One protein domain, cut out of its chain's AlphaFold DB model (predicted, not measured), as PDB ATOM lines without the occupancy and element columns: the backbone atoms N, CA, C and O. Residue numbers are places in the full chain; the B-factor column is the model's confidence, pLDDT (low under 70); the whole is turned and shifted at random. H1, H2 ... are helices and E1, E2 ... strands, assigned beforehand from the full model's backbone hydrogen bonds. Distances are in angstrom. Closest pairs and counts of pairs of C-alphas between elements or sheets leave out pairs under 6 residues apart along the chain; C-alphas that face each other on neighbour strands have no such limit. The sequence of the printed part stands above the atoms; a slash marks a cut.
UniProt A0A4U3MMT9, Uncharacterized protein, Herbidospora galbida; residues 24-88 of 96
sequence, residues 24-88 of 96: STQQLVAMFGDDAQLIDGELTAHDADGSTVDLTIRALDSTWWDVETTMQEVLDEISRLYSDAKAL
ATOM      1  N   SER A  24      54.563 -49.139 -39.666       71.81
ATOM      2  CA  SER A  24      53.943 -50.177 -40.493       71.81
ATOM      3  C   SER A  24      52.420 -50.067 -40.447       71.81
ATOM      4  O   SER A  24      51.843 -49.663 -39.433       71.81
ATOM      5  N   THR A  25      51.746 -50.507 -41.509       67.62
ATOM      6  CA  THR A  25      50.273 -50.535 -41.585       67.62
ATOM      7  C   THR A  25      49.634 -51.233 -40.380       67.62
ATOM      8  O   THR A  25      48.642 -50.757 -39.835       67.62
ATOM      9  N   GLN A  26      50.236 -52.324 -39.898       69.75
ATOM     10  CA  GLN A  26      49.740 -53.066 -38.733       69.75
ATOM     11  C   GLN A  26      49.795 -52.243 -37.441       69.75
ATOM     12  O   GLN A  26      48.870 -52.309 -36.634       69.75
ATOM     13  N   GLN A  27      50.858 -51.460 -37.244       69.44
ATOM     14  CA  GLN A  27      50.991 -50.583 -36.078       69.44
ATOM     15  C   GLN A  27      49.978 -49.442 -36.126       69.44
ATOM     16  O   GLN A  27      49.366 -49.138 -35.104       69.44
ATOM     17  N   LEU A  28      49.763 -48.859 -37.309       70.88
ATOM     18  CA  LEU A  28      48.788 -47.789 -37.480       70.88
ATOM     19  C   LEU A  28      47.363 -48.293 -37.208       70.88
ATOM     20  O   LEU A  28      46.640 -47.668 -36.443       70.88
ATOM     21  N   VAL A  29      46.984 -49.462 -37.738       69.25
ATOM     22  CA  VAL A  29      45.675 -50.088 -37.459       69.25
ATOM     23  C   VAL A  29      45.499 -50.399 -35.969       69.25
ATOM     24  O   VAL A  29      44.429 -50.152 -35.418       69.25
ATOM     25  N   ALA A  30      46.542 -50.889 -35.292       70.06
ATOM     26  CA  ALA A  30      46.472 -51.202 -33.866       70.06
ATOM     27  C   ALA A  30      46.161 -49.969 -32.998       70.06
ATOM     28  O   ALA A  30      45.451 -50.105 -32.005       70.06
ATOM     29  N   MET A  31      46.616 -48.769 -33.384       69.50
ATOM     30  CA  MET A  31      46.290 -47.537 -32.652       69.50
ATOM     31  C   MET A  31      44.783 -47.251 -32.625       69.50
ATOM     32  O   MET A  31      44.270 -46.767 -31.620       69.50
ATOM     33  N   PHE A  32      44.053 -47.593 -33.687       64.94
ATOM     34  CA  PHE A  32      42.602 -47.395 -33.753       64.94
ATOM     35  C   PHE A  32      41.806 -48.379 -32.889       64.94
ATOM     36  O   PHE A  32      40.642 -48.123 -32.590       64.94
ATOM     37  N   GLY A  33      42.420 -49.484 -32.456       60.62
ATOM     38  CA  GLY A  33      41.797 -50.439 -31.538       60.62
ATOM     39  C   GLY A  33      41.674 -49.941 -30.091       60.62
ATOM     40  O   GLY A  33      40.865 -50.491 -29.349       60.62
ATOM     41  N   ASP A  34      42.434 -48.907 -29.706       59.31
ATOM     42  CA  ASP A  34      42.578 -48.406 -28.325       59.31
ATOM     43  C   ASP A  34      41.990 -46.983 -28.120       59.31
ATOM     44  O   ASP A  34      42.497 -46.205 -27.313       59.31
ATOM     45  N   ASP A  35      40.919 -46.612 -28.837       56.00
ATOM     46  CA  ASP A  35      40.279 -45.277 -28.763       56.00
ATOM     47  C   ASP A  35      41.217 -44.107 -29.148       56.00
ATOM     48  O   ASP A  35      41.225 -43.041 -28.518       56.00
ATOM     49  N   ALA A  36      42.018 -44.264 -30.209       61.44
ATOM     50  CA  ALA A  36      42.837 -43.164 -30.719       61.44
ATOM     51  C   ALA A  36      41.974 -41.959 -31.138       61.44
ATOM     52  O   ALA A  36      41.088 -42.056 -31.990       61.44
ATOM     53  N   GLN A  37      42.284 -40.794 -30.563       60.16
ATOM     54  CA  GLN A  37      41.774 -39.499 -31.012       60.16
ATOM     55  C   GLN A  37      42.851 -38.810 -31.849       60.16
ATOM     56  O   GLN A  37      43.824 -38.284 -31.310       60.16
ATOM     57  N   LEU A  38      42.676 -38.815 -33.170       63.75
ATOM     58  CA  LEU A  38      43.411 -37.935 -34.075       63.75
ATOM     59  C   LEU A  38      42.525 -36.714 -34.333       63.75
ATOM     60  O   LEU A  38      41.342 -36.855 -34.637       63.75
ATOM     61  N   ILE A  39      43.077 -35.518 -34.167       63.28
ATOM     62  CA  ILE A  39      42.384 -34.251 -34.414       63.28
ATOM     63  C   ILE A  39      43.335 -33.398 -35.243       63.28
ATOM     64  O   ILE A  39      44.469 -33.197 -34.813       63.28
ATOM     65  N   ASP A  40      42.873 -32.921 -36.398       62.53
ATOM     66  CA  ASP A  40      43.656 -32.110 -37.344       62.53
ATOM     67  C   ASP A  40      45.043 -32.712 -37.640       62.53
ATOM     68  O   ASP A  40      46.087 -32.082 -37.464       62.53
ATOM     69  N   GLY A  41      45.054 -33.995 -38.011       70.94
ATOM     70  CA  GLY A  41      46.276 -34.784 -38.148       70.94
ATOM     71  C   GLY A  41      46.251 -35.718 -39.351       70.94
ATOM     72  O   GLY A  41      45.199 -36.210 -39.760       70.94
ATOM     73  N   GLU A  42      47.433 -35.981 -39.900       78.56
ATOM     74  CA  GLU A  42      47.667 -36.971 -40.949       78.56
ATOM     75  C   GLU A  42      48.625 -38.037 -40.418       78.56
ATOM     76  O   GLU A  42      49.669 -37.720 -39.849       78.56
ATOM     77  N   LEU A  43      48.264 -39.304 -40.606       76.12
ATOM     78  CA  LEU A  43      49.116 -40.450 -40.327       76.12
ATOM     79  C   LEU A  43      49.329 -41.229 -41.613       76.12
ATOM     80  O   LEU A  43      48.377 -41.550 -42.325       76.12
ATOM     81  N   THR A  44      50.583 -41.564 -41.876       78.06
ATOM     82  CA  THR A  44      50.989 -42.309 -43.062       78.06
ATOM     83  C   THR A  44      51.721 -43.560 -42.610       78.06
ATOM     84  O   THR A  44      52.666 -43.481 -41.826       78.06
ATOM     85  N   ALA A  45      51.266 -44.714 -43.085       76.62
ATOM     86  CA  ALA A  45      51.906 -45.991 -42.857       76.62
ATOM     87  C   ALA A  45      52.440 -46.580 -44.158       76.62
ATOM     88  O   ALA A  45      51.867 -46.414 -45.240       76.62
ATOM     89  N   HIS A  46      53.558 -47.275 -44.010       76.44
ATOM     90  CA  HIS A  46      54.310 -47.857 -45.104       76.44
ATOM     91  C   HIS A  46      54.207 -49.384 -45.103       76.44
ATOM     92  O   HIS A  46      53.873 -50.011 -44.088       76.44
ATOM     93  N   ASP A  47      54.521 -49.964 -46.257       74.12
ATOM     94  CA  ASP A  47      54.754 -51.392 -46.425       74.12
ATOM     95  C   ASP A  47      55.898 -51.899 -45.520       74.12
ATOM     96  O   ASP A  47      56.611 -51.149 -44.848       74.12
ATOM     97  N   ALA A  48      56.063 -53.222 -45.460       69.56
ATOM     98  CA  ALA A  48      57.005 -53.866 -44.542       69.56
ATOM     99  C   ALA A  48      58.480 -53.489 -44.786       69.56
ATOM    100  O   ALA A  48      59.306 -53.672 -43.889       69.56
ATOM    101  N   ASP A  49      58.814 -53.008 -45.985       71.06
ATOM    102  CA  ASP A  49      60.158 -52.547 -46.335       71.06
ATOM    103  C   ASP A  49      60.323 -51.019 -46.232       71.06
ATOM    104  O   ASP A  49      61.449 -50.520 -46.302       71.06
ATOM    105  N   GLY A  50      59.229 -50.292 -45.979       66.56
ATOM    106  CA  GLY A  50      59.221 -48.851 -45.789       66.56
ATOM    107  C   GLY A  50      59.287 -48.045 -47.089       66.56
ATOM    108  O   GLY A  50      59.418 -46.820 -47.033       66.56
ATOM    109  N   SER A  51      59.236 -48.697 -48.252       68.94
ATOM    110  CA  SER A  51      59.441 -48.063 -49.557       68.94
ATOM    111  C   SER A  51      58.162 -47.459 -50.120       68.94
ATOM    112  O   SER A  51      58.226 -46.460 -50.840       68.94
ATOM    113  N   THR A  52      57.007 -48.038 -49.793       73.44
ATOM    114  CA  THR A  52      55.711 -47.630 -50.345       73.44
ATOM    115  C   THR A  52      54.786 -47.193 -49.228       73.44
ATOM    116  O   THR A  52      54.693 -47.847 -48.197       73.44
ATOM    117  N   VAL A  53      54.082 -46.082 -49.429       72.69
ATOM    118  CA  VAL A  53      52.947 -45.730 -48.571       72.69
ATOM    119  C   VAL A  53      51.793 -46.668 -48.919       72.69
ATOM    120  O   VAL A  53      51.373 -46.696 -50.072       72.69
ATOM    121  N   ASP A  54      51.274 -47.393 -47.932       79.00
ATOM    122  CA  ASP A  54      50.160 -48.340 -48.096       79.00
ATOM    123  C   ASP A  54      48.843 -47.806 -47.516       79.00
ATOM    124  O   ASP A  54      47.751 -48.253 -47.890       79.00
ATOM    125  N   LEU A  55      48.934 -46.847 -46.594       77.44
ATOM    126  CA  LEU A  55      47.799 -46.286 -45.877       77.44
ATOM    127  C   LEU A  55      48.097 -44.841 -45.478       77.44
ATOM    128  O   LEU A  55      49.082 -44.568 -44.800       77.44
ATOM    129  N   THR A  56      47.206 -43.927 -45.834       81.38
ATOM    130  CA  THR A  56      47.165 -42.574 -45.280       81.38
ATOM    131  C   THR A  56      45.800 -42.352 -44.654       81.38
ATOM    132  O   THR A  56      44.770 -42.620 -45.271       81.38
ATOM    133  N   ILE A  57      45.795 -41.846 -43.428       77.81
ATOM    134  CA  ILE A  57      44.589 -41.476 -42.697       77.81
ATOM    135  C   ILE A  57      44.697 -40.003 -42.340       77.81
ATOM    136  O   ILE A  57      45.673 -39.585 -41.719       77.81
ATOM    137  N   ARG A  58      43.686 -39.221 -42.707       78.25
ATOM    138  CA  ARG A  58      43.561 -37.820 -42.303       78.25
ATOM    139  C   ARG A  58      42.329 -37.665 -41.432       78.25
ATOM    140  O   ARG A  58      41.238 -38.041 -41.849       78.25
ATOM    141  N   ALA A  59      42.497 -37.091 -40.250       76.12
ATOM    142  CA  ALA A  59      41.385 -36.677 -39.405       76.12
ATOM    143  C   ALA A  59      41.255 -35.159 -39.459       76.12
ATOM    144  O   ALA A  59      42.189 -34.448 -39.088       76.12
ATOM    145  N   LEU A  60      40.097 -34.661 -39.889       67.06
ATOM    146  CA  LEU A  60      39.775 -33.236 -39.756       67.06
ATOM    147  C   LEU A  60      39.309 -32.928 -38.330       67.06
ATOM    148  O   LEU A  60      39.659 -31.905 -37.751       67.06
ATOM    149  N   ASP A  61      38.538 -33.848 -37.758       65.50
ATOM    150  CA  ASP A  61      38.090 -33.845 -36.373       65.50
ATOM    151  C   ASP A  61      37.970 -35.296 -35.875       65.50
ATOM    152  O   ASP A  61      38.200 -36.240 -36.627       65.50
ATOM    153  N   SER A  62      37.596 -35.498 -34.608       63.66
ATOM    154  CA  SER A  62      37.483 -36.842 -34.017       63.66
ATOM    155  C   SER A  62      36.416 -37.735 -34.673       63.66
ATOM    156  O   SER A  62      36.326 -38.920 -34.355       63.66
ATOM    157  N   THR A  63      35.568 -37.175 -35.535       63.09
ATOM    158  CA  THR A  63      34.447 -37.857 -36.195       63.09
ATOM    159  C   THR A  63      34.607 -37.978 -37.707       63.09
ATOM    160  O   THR A  63      33.975 -38.842 -38.305       63.09
ATOM    161  N   TRP A  64      35.465 -37.174 -38.336       69.00
ATOM    162  CA  TRP A  64      35.622 -37.141 -39.785       69.00
ATOM    163  C   TRP A  64      37.013 -37.583 -40.224       69.00
ATOM    164  O   TRP A  64      38.009 -36.889 -40.002       69.00
ATOM    165  N   TRP A  65      37.033 -38.740 -40.887       76.00
ATOM    166  CA  TRP A  65      38.238 -39.463 -41.264       76.00
ATOM    167  C   TRP A  65      38.241 -39.753 -42.764       76.00
ATOM    168  O   TRP A  65      37.347 -40.430 -43.281       76.00
ATOM    169  N   ASP A  66      39.267 -39.272 -43.452       79.69
ATOM    170  CA  ASP A  66      39.574 -39.617 -44.834       79.69
ATOM    171  C   ASP A  66      40.625 -40.731 -44.841       79.69
ATOM    172  O   ASP A  66      41.703 -40.583 -44.260       79.69
ATOM    173  N   VAL A  67      40.314 -41.847 -45.503       79.38
ATOM    174  CA  VAL A  67      41.191 -43.022 -45.574       79.38
ATOM    175  C   VAL A  67      41.579 -43.275 -47.025       79.38
ATOM    176  O   VAL A  67      40.728 -43.535 -47.877       79.38
ATOM    177  N   GLU A  68      42.877 -43.230 -47.303       82.44
ATOM    178  CA  GLU A  68      43.477 -43.609 -48.580       82.44
ATOM    179  C   GLU A  68      44.277 -44.901 -48.362       82.44
ATOM    180  O   GLU A  68      45.269 -44.905 -47.641       82.44
ATOM    181  N   THR A  69      43.861 -46.016 -48.967       78.44
ATOM    182  CA  THR A  69      44.625 -47.276 -48.948       78.44
ATOM    183  C   THR A  69      44.300 -48.135 -50.165       78.44
ATOM    184  O   THR A  69      43.226 -48.013 -50.757       78.44
ATOM    185  N   THR A  70      45.224 -49.018 -50.545       76.25
ATOM    186  CA  THR A  70      44.981 -50.073 -51.544       76.25
ATOM    187  C   THR A  70      44.457 -51.373 -50.919       76.25
ATOM    188  O   THR A  70      44.006 -52.266 -51.641       76.25
ATOM    189  N   MET A  71      44.480 -51.489 -49.586       76.56
ATOM    190  CA  MET A  71      44.096 -52.690 -48.844       76.56
ATOM    191  C   MET A  71      42.627 -52.634 -48.411       76.56
ATOM    192  O   MET A  71      42.271 -51.936 -47.463       76.56
ATOM    193  N   GLN A  72      41.768 -53.422 -49.063       74.19
ATOM    194  CA  GLN A  72      40.332 -53.448 -48.748       74.19
ATOM    195  C   GLN A  72      40.048 -53.861 -47.293       74.19
ATOM    196  O   GLN A  72      39.190 -53.272 -46.652       74.19
ATOM    197  N   GLU A  73      40.800 -54.823 -46.752       74.12
ATOM    198  CA  GLU A  73      40.615 -55.312 -45.375       74.12
ATOM    199  C   GLU A  73      40.851 -54.214 -44.323       74.12
ATOM    200  O   GLU A  73      40.161 -54.157 -43.309       74.12
ATOM    201  N   VAL A  74      41.800 -53.310 -44.585       73.94
ATOM    202  CA  VAL A  74      42.105 -52.164 -43.718       73.94
ATOM    203  C   VAL A  74      40.972 -51.147 -43.761       73.94
ATOM    204  O   VAL A  74      40.555 -50.639 -42.722       73.94
ATOM    205  N   LEU A  75      40.450 -50.872 -44.957       77.12
ATOM    206  CA  LEU A  75      39.306 -49.986 -45.119       77.12
ATOM    207  C   LEU A  75      38.074 -50.532 -44.384       77.12
ATOM    208  O   LEU A  75      37.420 -49.784 -43.661       77.12
ATOM    209  N   ASP A  76      37.793 -51.828 -44.523       75.12
ATOM    210  CA  ASP A  76      36.661 -52.484 -43.864       75.12
ATOM    211  C   ASP A  76      36.771 -52.396 -42.331       75.12
ATOM    212  O   ASP A  76      35.780 -52.124 -41.649       75.12
ATOM    213  N   GLU A  77      37.977 -52.572 -41.783       76.75
ATOM    214  CA  GLU A  77      38.230 -52.464 -40.344       76.75
ATOM    215  C   GLU A  77      38.069 -51.024 -39.833       76.75
ATOM    216  O   GLU A  77      37.405 -50.798 -38.821       76.75
ATOM    217  N   ILE A  78      38.599 -50.028 -40.551       74.38
ATOM    218  CA  ILE A  78      38.453 -48.620 -40.161       74.38
ATOM    219  C   ILE A  78      36.989 -48.181 -40.266       74.38
ATOM    220  O   ILE A  78      36.480 -47.548 -39.346       74.38
ATOM    221  N   SER A  79      36.272 -48.567 -41.326       77.12
ATOM    222  CA  SER A  79      34.836 -48.286 -41.467       77.12
ATOM    223  C   SER A  79      33.981 -48.981 -40.401       77.12
ATOM    224  O   SER A  79      32.911 -48.480 -40.049       77.12
ATOM    225  N   ARG A  80      34.432 -50.122 -39.861       73.88
ATOM    226  CA  ARG A  80      33.783 -50.797 -38.727       73.88
ATOM    227  C   ARG A  80      33.954 -50.018 -37.421       73.88
ATOM    228  O   ARG A  80      33.029 -50.006 -36.611       73.88
ATOM    229  N   LEU A  81      35.121 -49.410 -37.212       72.38
ATOM    230  CA  LEU A  81      35.448 -48.633 -36.012       72.38
ATOM    231  C   LEU A  81      34.875 -47.207 -36.072       72.38
ATOM    232  O   LEU A  81      34.376 -46.702 -35.069       72.38
ATOM    233  N   TYR A  82      34.869 -46.595 -37.257       71.50
ATOM    234  CA  TYR A  82      34.408 -45.231 -37.505       71.50
ATOM    235  C   TYR A  82      33.428 -45.225 -38.679       71.50
ATOM    236  O   TYR A  82      33.822 -45.218 -39.845       71.50
ATOM    237  N   SER A  83      32.128 -45.196 -38.383       71.12
ATOM    238  CA  SER A  83      31.067 -45.275 -39.399       71.12
ATOM    239  C   SER A  83      31.077 -44.132 -40.418       71.12
ATOM    240  O   SER A  83      30.538 -44.284 -41.513       71.12
ATOM    241  N   ASP A  84      31.672 -42.995 -40.055       70.69
ATOM    242  CA  ASP A  84      31.786 -41.807 -40.904       70.69
ATOM    243  C   ASP A  84      33.089 -41.771 -41.723       70.69
ATOM    244  O   ASP A  84      33.294 -40.833 -42.499       70.69
ATOM    245  N   ALA A  85      33.953 -42.787 -41.588       73.31
ATOM    246  CA  ALA A  85      35.173 -42.899 -42.377       73.31
ATOM    247  C   ALA A  85      34.842 -43.025 -43.868       73.31
ATOM    248  O   ALA A  85      34.063 -43.887 -44.291       73.31
ATOM    249  N   LYS A  86      35.457 -42.165 -44.680       75.00
ATOM    250  CA  LYS A  86      35.268 -42.161 -46.130       75.00
ATOM    251  C   LYS A  86      36.486 -42.746 -46.820       75.00
ATOM    252  O   LYS A  86      37.597 -42.241 -46.695       75.00
ATOM    253  N   ALA A  87      36.237 -43.783 -47.615       75.56
ATOM    254  CA  ALA A  87      37.199 -44.269 -48.587       75.56
ATOM    255  C   ALA A  87      37.422 -43.189 -49.649       75.56
ATOM    256  O   ALA A  87      36.488 -42.815 -50.368       75.56
ATOM    257  N   LEU A  88      38.650 -42.702 -49.764       73.38
ATOM    258  CA  LEU A  88      39.055 -41.864 -50.880       73.38
ATOM    259  C   LEU A  88      39.727 -42.727 -51.954       73.38
ATOM    260  O   LEU A  88      40.379 -43.723 -51.634       73.38
TER     261      LEU A  88
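What this domain is: This is residues 24 to 88 of the 96 residues of an uncharacterized protein of Herbidospora galbida (UniProt A0A4U3MMT9). A three-stranded sheet, E1, E2 and E3, has two nearly parallel helices, H1 and H2, side by side over one face, and its other face has no named helix. After H2 the last residues come back to the sheet, where residues 86 to 87 pair in parallel with residues 66 to 67 of E3. The printed part has 65 residues in the order H1, E1, E2, E3, H2; the sheet order is E1, E2, E3, antiparallel, and the class is mixed, helices and strands. The whole is compact, with a radius of gyration of the C-alphas of 10.9 A and spans of 31 by 22 by 21 A.

How they stand to each other: H1, residues 25 to 32, is on the sheet of E1, residues 41 to 46, E2, residues 53 to 59, and E3, residues 65 to 69, at a height over the sheet of 9.6 A. Its closest C-alphas to E1 are those of Thr 25 and Ala 45, 5.0 A apart. The strands form a meander, each the antiparallel neighbour of the one before. In the hairpin E1 and E2, N 43 and O 57 are 2.8 A apart, within hydrogen-bond range; in the hairpin E2 and E3, N 58 and O 66 are 2.9 A apart, also within range. H2, residues 72 to 81, is over E3 on the same face as H1. H1 and H2 touch at a shallow tilt of 10 degrees, the same way, with the closest C-alphas, of Val 29 and Val 74, 7.5 A apart. Every O i to N i+4 pair is within hydrogen-bond range in H2, and 3 of 4 in H1.

Where its parts are: H1 begins at C-alpha 25 (50.273, -50.535, -41.585) and is 11.4 A long. E1 measures 16.8 A, E2 17.3 A and E3 12.7 A. H2, 14.5 A, ends at C-alpha 81 (35.448, -48.633, -36.012).

The domain as a whole: The two C-alphas farthest apart, of Asp 49 and Thr 63, are 31.3 A apart. The printed part has no cut, and no link is long. Mean pLDDT of the printed part is 71.8; 22 residues are under 70, among them residues 31 to 40.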